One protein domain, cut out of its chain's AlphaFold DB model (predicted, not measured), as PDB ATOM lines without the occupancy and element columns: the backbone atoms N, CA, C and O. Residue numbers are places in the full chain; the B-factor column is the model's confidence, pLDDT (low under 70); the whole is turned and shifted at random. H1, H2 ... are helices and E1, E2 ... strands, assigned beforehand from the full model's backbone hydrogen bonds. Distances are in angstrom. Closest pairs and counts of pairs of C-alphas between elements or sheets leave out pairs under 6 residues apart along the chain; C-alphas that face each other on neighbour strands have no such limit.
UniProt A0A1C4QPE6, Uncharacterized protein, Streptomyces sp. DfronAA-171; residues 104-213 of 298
ATOM      1  N   TRP A 104     111.033 111.402 135.644       96.12
ATOM      2  CA  TRP A 104     109.769 111.318 136.364       96.12
ATOM      3  C   TRP A 104     108.818 112.362 135.798       96.12
ATOM      4  O   TRP A 104     109.242 113.437 135.384       96.12
ATOM      5  N   THR A 105     107.528 112.056 135.756       95.38
ATOM      6  CA  THR A 105     106.513 112.996 135.274       95.38
ATOM      7  C   THR A 105     105.339 113.001 136.228       95.38
ATOM      8  O   THR A 105     104.973 111.962 136.780       95.38
ATOM      9  N   ASP A 106     104.754 114.178 136.421       93.81
ATOM     10  CA  ASP A 106     103.496 114.313 137.140       93.81
ATOM     11  C   ASP A 106     102.333 114.212 136.133       93.81
ATOM     12  O   ASP A 106     102.396 114.851 135.078       93.81
ATOM     13  N   PRO A 107     101.270 113.429 136.396       88.25
ATOM     14  CA  PRO A 107     100.157 113.280 135.457       88.25
ATOM     15  C   PRO A 107      99.419 114.583 135.123       88.25
ATOM     16  O   PRO A 107      98.827 114.679 134.047       88.25
ATOM     17  N   GLU A 108      99.416 115.560 136.033       89.25
ATOM     18  CA  GLU A 108      98.747 116.851 135.856       89.25
ATOM     19  C   GLU A 108      99.567 117.788 134.965       89.25
ATOM     20  O   GLU A 108      99.017 118.441 134.077       89.25
ATOM     21  N   PHE A 109     100.887 117.812 135.161       92.31
ATOM     22  CA  PHE A 109     101.773 118.789 134.523       92.31
ATOM     23  C   PHE A 109     102.620 118.241 133.365       92.31
ATOM     24  O   PHE A 109     103.155 119.007 132.559       92.31
ATOM     25  N   GLY A 110     102.740 116.919 133.248       91.69
ATOM     26  CA  GLY A 110     103.465 116.249 132.173       91.69
ATOM     27  C   GLY A 110     104.913 116.725 132.039       91.69
ATOM     28  O   GLY A 110     105.659 116.778 133.014       91.69
ATOM     29  N   SER A 111     105.311 117.074 130.812       93.62
ATOM     30  CA  SER A 111     106.686 117.474 130.481       93.62
ATOM     31  C   SER A 111     107.099 118.843 131.029       93.62
ATOM     32  O   SER A 111     108.289 119.129 131.094       93.62
ATOM     33  N   GLU A 112     106.152 119.702 131.417       95.00
ATOM     34  CA  GLU A 112     106.470 121.029 131.976       95.00
ATOM     35  C   GLU A 112     107.169 120.917 133.337       95.00
ATOM     36  O   GLU A 112     107.953 121.792 133.704       95.00
ATOM     37  N   HIS A 113     106.922 119.813 134.048       96.44
ATOM     38  CA  HIS A 113     107.572 119.482 135.312       96.44
ATOM     39  C   HIS A 113     108.249 118.111 135.282       96.44
ATOM     40  O   HIS A 113     108.342 117.442 136.306       96.44
ATOM     41  N   GLU A 114     108.746 117.683 134.118       97.06
ATOM     42  CA  GLU A 114     109.548 116.461 134.033       97.06
ATOM     43  C   GLU A 114     110.769 116.567 134.958       97.06
ATOM     44  O   GLU A 114     111.550 117.517 134.873       97.06
ATOM     45  N   GLY A 115     110.906 115.603 135.863       97.50
ATOM     46  CA  GLY A 115     111.956 115.518 136.864       97.50
ATOM     47  C   GLY A 115     113.067 114.552 136.482       97.50
ATOM     48  O   GLY A 115     112.872 113.640 135.678       97.50
ATOM     49  N   TRP A 116     114.250 114.746 137.059       97.88
ATOM     50  CA  TRP A 116     115.374 113.821 136.932       97.88
ATOM     51  C   TRP A 116     116.411 113.985 138.044       97.88
ATOM     52  O   TRP A 116     116.463 115.006 138.736       97.88
ATOM     53  N   VAL A 117     117.312 113.004 138.154       98.12
ATOM     54  CA  VAL A 117     118.522 113.116 138.980       98.12
ATOM     55  C   VAL A 117     119.577 113.937 138.238       98.12
ATOM     56  O   VAL A 117     120.105 113.520 137.206       98.12
ATOM     57  N   GLY A 118     119.908 115.110 138.768       97.06
ATOM     58  CA  GLY A 118     121.067 115.905 138.378       97.06
ATOM     59  C   GLY A 118     122.329 115.495 139.140       97.06
ATOM     60  O   GLY A 118     122.265 115.051 140.285       97.06
ATOM     61  N   VAL A 119     123.488 115.691 138.512       97.56
ATOM     62  CA  VAL A 119     124.807 115.426 139.104       97.56
ATOM     63  C   VAL A 119     125.500 116.737 139.451       97.56
ATOM     64  O   VAL A 119     125.423 117.702 138.691       97.56
ATOM     65  N   LEU A 120     126.197 116.754 140.585       98.19
ATOM     66  CA  LEU A 120     127.075 117.840 141.004       98.19
ATOM     67  C   LEU A 120     128.507 117.339 141.178       98.19
ATOM     68  O   LEU A 120     128.729 116.256 141.722       98.19
ATOM     69  N   LEU A 121     129.472 118.140 140.737       97.44
ATOM     70  CA  LEU A 121     130.894 117.960 141.023       97.44
ATOM     71  C   LEU A 121     131.254 118.536 142.399       97.44
ATOM     72  O   LEU A 121     130.430 119.162 143.064       97.44
ATOM     73  N   GLU A 122     132.493 118.313 142.838       96.19
ATOM     74  CA  GLU A 122     132.991 118.770 144.146       96.19
ATOM     75  C   GLU A 122     132.950 120.300 144.293       96.19
ATOM     76  O   GLU A 122     132.703 120.818 145.378       96.19
ATOM     77  N   ASP A 123     133.113 121.024 143.187       96.19
ATOM     78  CA  ASP A 123     132.988 122.483 143.126       96.19
ATOM     79  C   ASP A 123     131.528 122.977 143.033       96.19
ATOM     80  O   ASP A 123     131.282 124.179 142.929       96.19
ATOM     81  N   GLY A 124     130.552 122.063 143.068       95.62
ATOM     82  CA  GLY A 124     129.124 122.355 142.958       95.62
ATOM     83  C   GLY A 124     128.633 122.618 141.534       95.62
ATOM     84  O   GLY A 124     127.467 122.981 141.356       95.62
ATOM     85  N   THR A 125     129.472 122.448 140.509       96.50
ATOM     86  CA  THR A 125     129.059 122.609 139.108       96.50
ATOM     87  C   THR A 125     128.349 121.364 138.569       96.50
ATOM     88  O   THR A 125     128.522 120.255 139.075       96.50
ATOM     89  N   VAL A 126     127.526 121.545 137.532       96.25
ATOM     90  CA  VAL A 126     126.880 120.437 136.810       96.25
ATOM     91  C   VAL A 126     127.806 119.998 135.670       96.25
ATOM     92  O   VAL A 126     128.133 120.833 134.822       96.25
ATOM     93  N   PRO A 127     128.240 118.726 135.616       94.44
ATOM     94  CA  PRO A 127     129.098 118.257 134.536       94.44
ATOM     95  C   PRO A 127     128.329 118.121 133.212       94.44
ATOM     96  O   PRO A 127     127.113 117.908 133.225       94.44
ATOM     97  N   PRO A 128     129.019 118.172 132.057       90.38
ATOM     98  CA  PRO A 128     128.410 117.799 130.782       90.38
ATOM     99  C   PRO A 128     128.033 116.300 130.754       90.38
ATOM    100  O   PRO A 128     128.508 115.525 131.597       90.38
ATOM    101  N   PRO A 129     127.201 115.862 129.790       90.00
ATOM    102  CA  PRO A 129     126.978 114.442 129.517       90.00
ATOM    103  C   PRO A 129     128.291 113.676 129.302       90.00
ATOM    104  O   PRO A 129     129.262 114.213 128.764       90.00
ATOM    105  N   VAL A 130     128.333 112.408 129.722       88.50
ATOM    106  CA  VAL A 130     129.486 111.531 129.478       88.50
ATOM    107  C   VAL A 130     129.403 110.974 128.060       88.50
ATOM    108  O   VAL A 130     128.365 110.465 127.639       88.50
ATOM    109  N   PHE A 131     130.522 111.041 127.340       84.56
ATOM    110  CA  PHE A 131     130.637 110.554 125.970       84.56
ATOM    111  C   PHE A 131     131.116 109.103 125.933       84.56
ATOM    112  O   PHE A 131     132.183 108.778 126.463       84.56
ATOM    113  N   PHE A 132     130.375 108.249 125.227       80.19
ATOM    114  CA  PHE A 132     130.791 106.888 124.902       80.19
ATOM    115  C   PHE A 132     131.128 106.796 123.410       80.19
ATOM    116  O   PHE A 132     130.260 106.937 122.546       80.19
ATOM    117  N   GLY A 133     132.411 106.584 123.106       72.50
ATOM    118  CA  GLY A 133     132.880 106.347 121.743       72.50
ATOM    119  C   GLY A 133     132.667 104.889 121.339       72.50
ATOM    120  O   GLY A 133     133.089 103.981 122.051       72.50
ATOM    121  N   SER A 134     132.042 104.662 120.185       68.94
ATOM    122  CA  SER A 134     132.037 103.351 119.532       68.94
ATOM    123  C   SER A 134     133.168 103.312 118.506       68.94
ATOM    124  O   SER A 134     133.116 104.022 117.504       68.94
ATOM    125  N   GLU A 135     134.187 102.475 118.723       65.12
ATOM    126  CA  GLU A 135     135.379 102.387 117.854       65.12
ATOM    127  C   GLU A 135     135.068 101.979 116.397       65.12
ATOM    128  O   GLU A 135     135.937 102.038 115.532       65.12
ATOM    129  N   SER A 136     133.829 101.577 116.090       65.88
ATOM    130  CA  SER A 136     133.405 101.121 114.758       65.88
ATOM    131  C   SER A 136     132.318 101.979 114.096       65.88
ATOM    132  O   SER A 136     131.801 101.599 113.047       65.88
ATOM    133  N   SER A 137     131.967 103.145 114.646       57.78
ATOM    134  CA  SER A 137     131.049 104.072 113.968       57.78
ATOM    135  C   SER A 137     131.320 105.521 114.354       57.78
ATOM    136  O   SER A 137     131.588 105.799 115.513       57.78
ATOM    137  N   ALA A 138     131.134 106.464 113.427       63.47
ATOM    138  CA  ALA A 138     131.169 107.909 113.702       63.47
ATOM    139  C   ALA A 138     130.011 108.408 114.603       63.47
ATOM    140  O   ALA A 138     129.708 109.600 114.627       63.47
ATOM    141  N   ARG A 139     129.319 107.497 115.300       62.44
ATOM    142  CA  ARG A 139     128.229 107.795 116.225       62.44
ATOM    143  C   ARG A 139     128.798 107.866 117.635       62.44
ATOM    144  O   ARG A 139     129.407 106.907 118.108       62.44
ATOM    145  N   HIS A 140     128.578 108.999 118.280       67.38
ATOM    146  CA  HIS A 140     128.852 109.196 119.694       67.38
ATOM    147  C   HIS A 140     127.512 109.115 120.423       67.38
ATOM    148  O   HIS A 140     126.522 109.651 119.927       67.38
ATOM    149  N   SER A 141     127.478 108.425 121.559       74.81
ATOM    150  CA  SER A 141     126.327 108.464 122.461       74.81
ATOM    151  C   SER A 141     126.678 109.345 123.651       74.81
ATOM    152  O   SER A 141     127.667 109.090 124.344       74.81
ATOM    153  N   GLU A 142     125.872 110.380 123.866       82.81
ATOM    154  CA  GLU A 142     125.906 111.209 125.066       82.81
ATOM    155  C   GLU A 142     124.951 110.632 126.109       82.81
ATOM    156  O   GLU A 142     123.808 110.282 125.804       82.81
ATOM    157  N   VAL A 143     125.430 110.500 127.345       86.56
ATOM    158  CA  VAL A 143     124.652 109.926 128.445       86.56
ATOM    159  C   VAL A 143     124.759 110.831 129.664       86.56
ATOM    160  O   VAL A 143     125.838 111.022 130.223       86.56
ATOM    161  N   ALA A 144     123.618 111.367 130.092       89.94
ATOM    162  CA  ALA A 144     123.489 112.182 131.301       89.94
ATOM    163  C   ALA A 144     122.943 111.383 132.502       89.94
ATOM    164  O   ALA A 144     122.519 111.966 133.498       89.94
ATOM    165  N   GLN A 145     122.924 110.047 132.417       93.38
ATOM    166  CA  GLN A 145     122.476 109.189 133.512       93.38
ATOM    167  C   GLN A 145     123.442 109.291 134.696       93.38
ATOM    168  O   GLN A 145     124.634 109.023 134.574       93.38
ATOM    169  N   TRP A 146     122.929 109.635 135.874       95.38
ATOM    170  CA  TRP A 146     123.745 109.895 137.062       95.38
ATOM    171  C   TRP A 146     124.697 108.742 137.437       95.38
ATOM    172  O   TRP A 146     125.809 108.982 137.910       95.38
ATOM    173  N   SER A 147     124.304 107.492 137.174       94.44
ATOM    174  CA  SER A 147     125.085 106.303 137.524       94.44
ATOM    175  C   SER A 147     126.384 106.144 136.723       94.44
ATOM    176  O   SER A 147     127.244 105.366 137.137       94.44
ATOM    177  N   VAL A 148     126.578 106.889 135.623       93.62
ATOM    178  CA  VAL A 148     127.814 106.821 134.820       93.62
ATOM    179  C   VAL A 148     128.928 107.756 135.314       93.62
ATOM    180  O   VAL A 148     130.075 107.634 134.880       93.62
ATOM    181  N   TYR A 149     128.637 108.653 136.260       94.31
ATOM    182  CA  TYR A 149     129.575 109.658 136.779       94.31
ATOM    183  C   TYR A 149     130.463 109.112 137.907       94.31
ATOM    184  O   TYR A 149     130.476 109.600 139.038       94.31
ATOM    185  N   ILE A 150     131.219 108.061 137.592       93.69
ATOM    186  CA  ILE A 150     132.048 107.312 138.550       93.69
ATOM    187  C   ILE A 150     133.537 107.674 138.514       93.69
ATOM    188  O   ILE A 150     134.320 107.110 139.278       93.69
ATOM    189  N   GLY A 151     133.966 108.568 137.616       91.44
ATOM    190  CA  GLY A 151     135.385 108.914 137.463       91.44
ATOM    191  C   GLY A 151     136.254 107.841 136.791       91.44
ATOM    192  O   GLY A 151     137.473 107.972 136.791       91.44
ATOM    193  N   ARG A 152     135.662 106.756 136.262       86.19
ATOM    194  CA  ARG A 152     136.400 105.634 135.635       86.19
ATOM    195  C   ARG A 152     136.520 105.744 134.115       86.19
ATOM    196  O   ARG A 152     137.370 105.078 133.530       86.19
ATOM    197  N   TYR A 153     135.678 106.548 133.470       82.56
ATOM    198  CA  TYR A 153     135.738 106.757 132.024       82.56
ATOM    199  C   TYR A 153     136.733 107.876 131.694       82.56
ATOM    200  O   TYR A 153     136.791 108.843 132.452       82.56
ATOM    201  N   PRO A 154     137.470 107.807 130.564       74.81
ATOM    202  CA  PRO A 154     138.514 108.782 130.216       74.81
ATOM    203  C   PRO A 154     138.077 110.255 130.269       74.81
ATOM    204  O   PRO A 154     138.908 111.129 130.492       74.81
ATOM    205  N   TYR A 155     136.778 110.518 130.096       76.38
ATOM    206  CA  TYR A 155     136.180 111.857 130.122       76.38
ATOM    207  C   TYR A 155     134.970 111.967 131.062       76.38
ATOM    208  O   TYR A 155     134.271 112.976 131.043       76.38
ATOM    209  N   GLY A 156     134.687 110.933 131.860       84.31
ATOM    210  CA  GLY A 156     133.549 110.927 132.779       84.31
ATOM    211  C   GLY A 156     133.989 111.399 134.161       84.31
ATOM    212  O   GLY A 156     134.711 110.647 134.818       84.31
ATOM    213  N   PRO A 157     133.590 112.597 134.629       93.50
ATOM    214  CA  PRO A 157     133.977 113.061 135.952       93.50
ATOM    215  C   PRO A 157     133.308 112.224 137.049       93.50
ATOM    216  O   PRO A 157     132.354 111.477 136.811       93.50
ATOM    217  N   ARG A 158     133.834 112.334 138.270       95.56
ATOM    218  CA  ARG A 158     133.269 111.687 139.456       95.56
ATOM    219  C   ARG A 158     132.242 112.619 140.105       95.56
ATOM    220  O   ARG A 158     132.591 113.742 140.458       95.56
ATOM    221  N   ALA A 159     131.004 112.160 140.261       97.44
ATOM    222  CA  ALA A 159     129.948 112.898 140.956       97.44
ATOM    223  C   ALA A 159     130.304 113.094 142.435       97.44
ATOM    224  O   ALA A 159     130.651 112.122 143.087       97.44
ATOM    225  N   ALA A 160     130.188 114.294 142.996       98.12
ATOM    226  CA  ALA A 160     130.313 114.525 144.440       98.12
ATOM    227  C   ALA A 160     128.957 114.447 145.161       98.12
ATOM    228  O   ALA A 160     128.886 114.039 146.319       98.12
ATOM    229  N   ALA A 161     127.874 114.813 144.475       98.31
ATOM    230  CA  ALA A 161     126.514 114.745 144.995       98.31
ATOM    231  C   ALA A 161     125.495 114.544 143.866       98.31
ATOM    232  O   ALA A 161     125.782 114.801 142.693       98.31
ATOM    233  N   LEU A 162     124.295 114.113 144.245       98.50
ATOM    234  CA  LEU A 162     123.109 114.059 143.390       98.50
ATOM    235  C   LEU A 162     122.101 115.120 143.845       98.50
ATOM    236  O   LEU A 162     122.120 115.520 145.004       98.50
ATOM    237  N   ARG A 163     121.221 115.590 142.963       98.38
ATOM    238  CA  ARG A 163     120.088 116.449 143.348       98.38
ATOM    239  C   ARG A 163     118.895 116.239 142.432       98.38
ATOM    240  O   ARG A 163     119.083 115.926 141.259       98.38
ATOM    241  N   GLY A 164     117.689 116.491 142.929       98.06
ATOM    242  CA  GLY A 164     116.520 116.622 142.063       98.06
ATOM    243  C   GLY A 164     116.672 117.820 141.122       98.06
ATOM    244  O   GLY A 164     117.241 118.851 141.489       98.06
ATOM    245  N   ALA A 165     116.181 117.692 139.898       97.88
ATOM    246  CA  ALA A 165     116.059 118.789 138.949       97.88
ATOM    247  C   ALA A 165     114.769 118.630 138.145       97.88
ATOM    248  O   ALA A 165     114.272 117.516 137.993       97.88
ATOM    249  N   CYS A 166     114.227 119.746 137.663       97.56
ATOM    250  CA  CYS A 166     112.944 119.799 136.973       97.56
ATOM    251  C   CYS A 166     113.041 120.626 135.684       97.56
ATOM    252  O   CYS A 166     113.810 121.590 135.610       97.56
ATOM    253  N   ALA A 167     112.231 120.286 134.678       95.94
ATOM    254  CA  ALA A 167     112.160 120.976 133.388       95.94
ATOM    255  C   ALA A 167     111.822 122.472 133.520       95.94
ATOM    256  O   ALA A 167     112.280 123.284 132.715       95.94
ATOM    257  N   CYS A 168     111.104 122.853 134.578       94.19
ATOM    258  CA  CYS A 168     110.780 124.243 134.891       94.19
ATOM    259  C   CYS A 168     111.985 125.069 135.401       94.19
ATOM    260  O   CYS A 168     111.864 126.274 135.614       94.19
ATOM    261  N   GLY A 169     113.152 124.438 135.593       95.44
ATOM    262  CA  GLY A 169     114.388 125.066 136.069       95.44
ATOM    263  C   GLY A 169     114.622 124.953 137.578       95.44
ATOM    264  O   GLY A 169     115.658 125.410 138.063       95.44
ATOM    265  N   TRP A 170     113.703 124.338 138.326       97.50
ATOM    266  CA  TRP A 170     113.910 124.048 139.743       97.50
ATOM    267  C   TRP A 170     115.041 123.030 139.950       97.50
ATOM    268  O   TRP A 170     115.204 122.077 139.183       97.50
ATOM    269  N   THR A 171     115.813 123.229 141.018       98.00
ATOM    270  CA  THR A 171     116.840 122.288 141.474       98.00
ATOM    271  C   THR A 171     116.729 122.088 142.977       98.00
ATOM    272  O   THR A 171     116.746 123.068 143.724       98.00
ATOM    273  N   GLY A 172     116.669 120.832 143.401       97.81
ATOM    274  CA  GLY A 172     116.586 120.432 144.799       97.81
ATOM    275  C   GLY A 172     117.919 120.512 145.553       97.81
ATOM    276  O   GLY A 172     118.957 120.883 144.981       97.81
ATOM    277  N   PRO A 173     117.901 120.165 146.852       98.19
ATOM    278  CA  PRO A 173     119.098 120.085 147.680       98.19
ATOM    279  C   PRO A 173     120.071 119.002 147.186       98.19
ATOM    280  O   PRO A 173     119.703 118.064 146.483       98.19
ATOM    281  N   ALA A 174     121.343 119.153 147.558       98.38
ATOM    282  CA  ALA A 174     122.397 118.208 147.206       98.38
ATOM    283  C   ALA A 174     122.472 117.045 148.213       98.38
ATOM    284  O   ALA A 174     122.689 117.258 149.405       98.38
ATOM    285  N   HIS A 175     122.382 115.818 147.706       98.19
ATOM    286  CA  HIS A 175     122.589 114.559 148.422       98.19
ATOM    287  C   HIS A 175     124.006 114.053 148.161       98.19
ATOM    288  O   HIS A 175     124.308 113.527 147.086       98.19
ATOM    289  N   VAL A 176     124.896 114.265 149.131       97.94
ATOM    290  CA  VAL A 176     126.329 113.949 149.018       97.94
ATOM    291  C   VAL A 176     126.555 112.444 148.868       97.94
ATOM    292  O   VAL A 176     125.961 111.640 149.586       97.94
ATOM    293  N   LEU A 177     127.450 112.073 147.953       97.75
ATOM    294  CA  LEU A 177     127.905 110.700 147.766       97.75
ATOM    295  C   LEU A 177     129.168 110.455 148.600       97.75
ATOM    296  O   LEU A 177     130.217 111.044 148.344       97.75
ATOM    297  N   ASP A 178     129.080 109.556 149.579       95.81
ATOM    298  CA  ASP A 178     130.248 109.107 150.340       95.81
ATOM    299  C   ASP A 178     131.007 108.040 149.548       95.81
ATOM    300  O   ASP A 178     130.665 106.856 149.524       95.81
ATOM    301  N   TRP A 179     132.063 108.475 148.873       95.19
ATOM    302  CA  TRP A 179     132.879 107.611 148.038       95.19
ATOM    303  C   TRP A 179     133.735 106.601 148.792       95.19
ATOM    304  O   TRP A 179     134.041 105.551 148.219       95.19
ATOM    305  N   ASP A 180     134.080 106.886 150.046       95.44
ATOM    306  CA  ASP A 180     134.789 105.939 150.904       95.44
ATOM    307  C   ASP A 180     133.840 104.801 151.300       95.44
ATOM    308  O   ASP A 180     134.222 103.629 151.292       95.44
ATOM    309  N   GLN A 181     132.567 105.124 151.547       94.06
ATOM    310  CA  GLN A 181     131.526 104.128 151.785       94.06
ATOM    311  C   GLN A 181     131.133 103.372 150.507       94.06
ATOM    312  O   GLN A 181     130.877 102.165 150.557       94.06
ATOM    313  N   ILE A 182     131.035 104.044 149.356       94.69
ATOM    314  CA  ILE A 182     130.675 103.417 148.073       94.69
ATOM    315  C   ILE A 182     131.731 102.378 147.674       94.69
ATOM    316  O   ILE A 182     131.366 101.242 147.347       94.69
ATOM    317  N   GLY A 183     133.017 102.736 147.762       92.81
ATOM    318  CA  GLY A 183     134.133 101.868 147.390       92.81
ATOM    319  C   GLY A 183     134.061 101.433 145.922       92.81
ATOM    320  O   GLY A 183     133.885 102.256 145.025       92.81
ATOM    321  N   ASP A 184     134.176 100.125 145.681       90.75
ATOM    322  CA  ASP A 184     134.134  99.519 144.340       90.75
ATOM    323  C   ASP A 184     132.734  99.113 143.860       90.75
ATOM    324  O   ASP A 184     132.593  98.533 142.781       90.75
ATOM    325  N   ARG A 185     131.693  99.383 144.654       91.31
ATOM    326  CA  ARG A 185     130.316  99.030 144.295       91.31
ATOM    327  C   ARG A 185     129.829  99.867 143.114       91.31
ATOM    328  O   ARG A 185     130.242 101.009 142.926       91.31
ATOM    329  N   GLU A 186     128.901  99.306 142.346       91.88
ATOM    330  CA  GLU A 186     128.228 100.039 141.276       91.88
ATOM    331  C   GLU A 186     127.485 101.249 141.850       91.88
ATOM    332  O   GLU A 186     126.696 101.115 142.793       91.88
ATOM    333  N   LEU A 187     127.717 102.429 141.266       94.31
ATOM    334  CA  LEU A 187     127.115 103.674 141.742       94.31
ATOM    335  C   LEU A 187     125.584 103.607 141.707       94.31
ATOM    336  O   LEU A 187     124.945 104.128 142.613       94.31
ATOM    337  N   GLN A 188     124.999 102.893 140.740       94.25
ATOM    338  CA  GLN A 188     123.548 102.716 140.663       94.25
ATOM    339  C   GLN A 188     122.951 102.064 141.918       94.25
ATOM    340  O   GLN A 188     121.861 102.431 142.340       94.25
ATOM    341  N   LEU A 189     123.673 101.128 142.541       94.12
ATOM    342  CA  LEU A 189     123.226 100.454 143.759       94.12
ATOM    343  C   LEU A 189     123.640 101.225 145.014       94.12
ATOM    344  O   LEU A 189     122.855 101.377 145.945       94.12
ATOM    345  N   ALA A 190     124.883 101.705 145.060       95.50
ATOM    346  CA  ALA A 190     125.422 102.355 146.251       95.50
ATOM    347  C   ALA A 190     124.893 103.788 146.448       95.50
ATOM    348  O   ALA A 190     124.795 104.244 147.584       95.50
ATOM    349  N   GLY A 191     124.536 104.473 145.360       95.50
ATOM    350  CA  GLY A 191     123.938 105.809 145.349       95.50
ATOM    351  C   GLY A 191     122.408 105.818 145.296       95.50
ATOM    352  O   GLY A 191     121.833 106.902 145.256       95.50
ATOM    353  N   ALA A 192     121.747 104.652 145.315       95.56
ATOM    354  CA  ALA A 192     120.291 104.539 145.171       95.56
ATOM    355  C   ALA A 192     119.528 105.413 146.179       95.56
ATOM    356  O   ALA A 192     118.682 106.194 145.777       95.56
ATOM    357  N   ASN A 193     119.915 105.399 147.459       96.88
ATOM    358  CA  ASN A 193     119.268 106.238 148.478       96.88
ATOM    359  C   ASN A 193     119.371 107.744 148.172       96.88
ATOM    360  O   ASN A 193     118.447 108.498 148.458       96.88
ATOM    361  N   ALA A 194     120.498 108.200 147.613       97.75
ATOM    362  CA  ALA A 194     120.660 109.603 147.237       97.75
ATOM    363  C   ALA A 194     119.786 109.949 146.021       97.75
ATOM    364  O   ALA A 194     119.185 111.021 145.993       97.75
ATOM    365  N   ALA A 195     119.676 109.037 145.050       97.44
ATOM    366  CA  ALA A 195     118.771 109.181 143.913       97.44
ATOM    367  C   ALA A 195     117.293 109.176 144.351       97.44
ATOM    368  O   ALA A 195     116.540 110.042 143.921       97.44
ATOM    369  N   ASP A 196     116.900 108.287 145.266       97.56
ATOM    370  CA  ASP A 196     115.543 108.222 145.823       97.56
ATOM    371  C   ASP A 196     115.169 109.524 146.544       97.56
ATOM    372  O   ASP A 196     114.079 110.057 146.347       97.56
ATOM    373  N   ASN A 197     116.091 110.106 147.317       98.38
ATOM    374  CA  ASN A 197     115.851 111.410 147.936       98.38
ATOM    375  C   ASN A 197     115.646 112.528 146.894       98.38
ATOM    376  O   ASN A 197     114.866 113.443 147.140       98.38
ATOM    377  N   CYS A 198     116.285 112.447 145.719       98.50
ATOM    378  CA  CYS A 198     116.043 113.405 144.631       98.50
ATOM    379  C   CYS A 198     114.602 113.322 144.108       98.50
ATOM    380  O   CYS A 198     114.035 114.356 143.753       98.50
ATOM    381  N   VAL A 199     114.022 112.115 144.067       97.81
ATOM    382  CA  VAL A 199     112.610 111.905 143.705       97.81
ATOM    383  C   VAL A 199     111.711 112.556 144.747       97.81
ATOM    384  O   VAL A 199     110.820 113.311 144.387       97.81
ATOM    385  N   VAL A 200     111.988 112.328 146.035       98.31
ATOM    386  CA  VAL A 200     111.208 112.910 147.140       98.31
ATOM    387  C   VAL A 200     111.234 114.440 147.103       98.31
ATOM    388  O   VAL A 200     110.197 115.075 147.295       98.31
ATOM    389  N   ASP A 201     112.390 115.046 146.825       98.56
ATOM    390  CA  ASP A 201     112.480 116.502 146.686       98.56
ATOM    391  C   ASP A 201     111.671 117.007 145.480       98.56
ATOM    392  O   ASP A 201     111.040 118.061 145.555       98.56
ATOM    393  N   TRP A 202     111.693 116.271 144.363       98.38
ATOM    394  CA  TRP A 202     110.915 116.610 143.170       98.38
ATOM    395  C   TRP A 202     109.401 116.440 143.397       98.38
ATOM    396  O   TRP A 202     108.626 117.302 142.983       98.38
ATOM    397  N   ASP A 203     108.969 115.407 144.124       98.12
ATOM    398  CA  ASP A 203     107.572 115.221 144.540       98.12
ATOM    399  C   ASP A 203     107.101 116.393 145.419       98.12
ATOM    400  O   ASP A 203     106.019 116.946 145.218       98.12
ATOM    401  N   ALA A 204     107.931 116.824 146.375       98.25
ATOM    402  CA  ALA A 204     107.626 117.987 147.204       98.25
ATOM    403  C   ALA A 204     107.506 119.265 146.360       98.25
ATOM    404  O   ALA A 204     106.565 120.040 146.533       98.25
ATOM    405  N   HIS A 205     108.415 119.459 145.404       97.75
ATOM    406  CA  HIS A 205     108.364 120.586 144.479       97.75
ATOM    407  C   HIS A 205     107.095 120.590 143.611       97.75
ATOM    408  O   HIS A 205     106.457 121.632 143.460       97.75
ATOM    409  N   THR A 206     106.697 119.449 143.047       97.50
ATOM    410  CA  THR A 206     105.482 119.374 142.217       97.50
ATOM    411  C   THR A 206     104.205 119.592 143.032       97.50
ATOM    412  O   THR A 206     103.252 120.183 142.523       97.50
ATOM    413  N   GLU A 207     104.187 119.225 144.316       96.94
ATOM    414  CA  GLU A 207     103.093 119.583 145.226       96.94
ATOM    415  C   GLU A 207     103.047 121.092 145.517       96.94
ATOM    416  O   GLU A 207     101.968 121.686 145.514       96.94
ATOM    417  N   GLU A 208     104.195 121.755 145.699       96.94
ATOM    418  CA  GLU A 208     104.247 123.222 145.826       96.94
ATOM    419  C   GLU A 208     103.682 123.918 144.579       96.94
ATOM    420  O   GLU A 208     102.908 124.872 144.698       96.94
ATOM    421  N   VAL A 209     104.020 123.414 143.387       96.50
ATOM    422  CA  VAL A 209     103.459 123.894 142.116       96.50
ATOM    423  C   VAL A 209     101.946 123.708 142.099       96.50
ATOM    424  O   VAL A 209     101.225 124.664 141.822       96.50
ATOM    425  N   ARG A 210     101.449 122.515 142.452       94.94
ATOM    426  CA  ARG A 210     100.013 122.208 142.508       94.94
ATOM    427  C   ARG A 210      99.252 123.157 143.425       94.94
ATOM    428  O   ARG A 210      98.215 123.685 143.027       94.94
ATOM    429  N   LEU A 211      99.785 123.423 144.617       94.75
ATOM    430  CA  LEU A 211      99.187 124.340 145.593       94.75
ATOM    431  C   LEU A 211      99.153 125.798 145.117       94.75
ATOM    432  O   LEU A 211      98.310 126.566 145.583       94.75
ATOM    433  N   ALA A 212     100.046 126.185 144.202       94.75
ATOM    434  CA  ALA A 212     100.051 127.510 143.590       94.75
ATOM    435  C   ALA A 212      99.038 127.656 142.437       94.75
ATOM    436  O   ALA A 212      98.725 128.785 142.048       94.75
ATOM    437  N   THR A 213      98.512 126.550 141.900       96.19
ATOM    438  CA  THR A 213      97.532 126.582 140.803       96.19
ATOM    439  C   THR A 213      96.136 127.000 141.271       96.19
ATOM    440  O   THR A 213      95.815 127.018 142.464       96.19
TER     441      THR A 213
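This is residues 104 to 213 of the 298 residues of an uncharacterized protein of Streptomyces sp. DfronAA-171 (UniProt A0A1C4QPE6). A curled four-stranded sheet, E1 E2 E5 E6, wraps round one long helix, H3, which lies in its hollow. Away from this body runs a separate hairpin, E3 and E4, whose tip, residues 134 to 139, sticks out, while the short helices H1 and H2 lie on the way from E6 to H3. The printed part has 110 residues, with six named strands and then three named helices, in the order E1 E2 E3 E4 E5 E6 H1 H2 H3; the larger sheet has the order E1 - E2 - E5 - E6 and is antiparallel, as is the pair E3 - E4. The class is mixed, helices and strands; the whole is only just compact, close to loose, with a radius of gyration of the C-alphas of 15.4 A and spans of 49 by 37 by 24 A.

Find C-alpha 104 at (109.769, 111.318, 136.364), where E1, residues 104 to 106, begins. E2 follows over residues 110 to 120, 25.3 A long, and bends by 52 degrees at residue 113. Next come E3, residues 130 to 133, 9.9 A, and E4, residues 140 to 143, 9.7 A. Go on to E5, residues 161 to 166, 16.6 A, and E6, residues 171 to 176, 14.7 A. H1, residues 179 to 182, and H2, residues 187 to 190, are short; H3, residues 192 to 212, runs 30.7 A to C-alpha 212 at (100.051, 127.510, 143.590).

Begin with the strongly twisted sheet, whose edge strands are E1 and E6. The hairpin E1 and E2 has N 104 and O 115 at 2.9 A. E2 is staggered: residues 110 to 115 pair with E1, residues 115 to 120 with E5, where N 118 and O 163 are 2.7 A apart. In the hairpin E5 and E6, look at N 175 and O 162, 2.7 A. H3 is on one face of this sheet, making two layers, helix over sheet, and the sheet curls round it; their closest C-alphas on E5 are Gly 164 and Cys 198, 4.1 A, and on E6 His 175 and Ala 194, 5.4 A. H1 and H2 are not on the sheet; they are close but not clearly touching, with the C-alphas of Ile 182 and Ala 190 5.7 A apart. H2 and H3 meet only through their link. In the hairpin E3 and E4, N 130 and O 143 are 2.9 A apart; both strands are apart from the other named elements. In H3 every O i to N i+4 pair is within hydrogen-bond range; H1 and H2 are too short for such a pair.

The C-alphas farthest apart, Ser 136 and Leu 211, are 51.6 A from each other. The printed part has no cut. The link from E4 to E5, residues 144 to 160, is long. Look for low confidence at residues 134 to 140, under 70; the mean pLDDT of the printed part is 92.1.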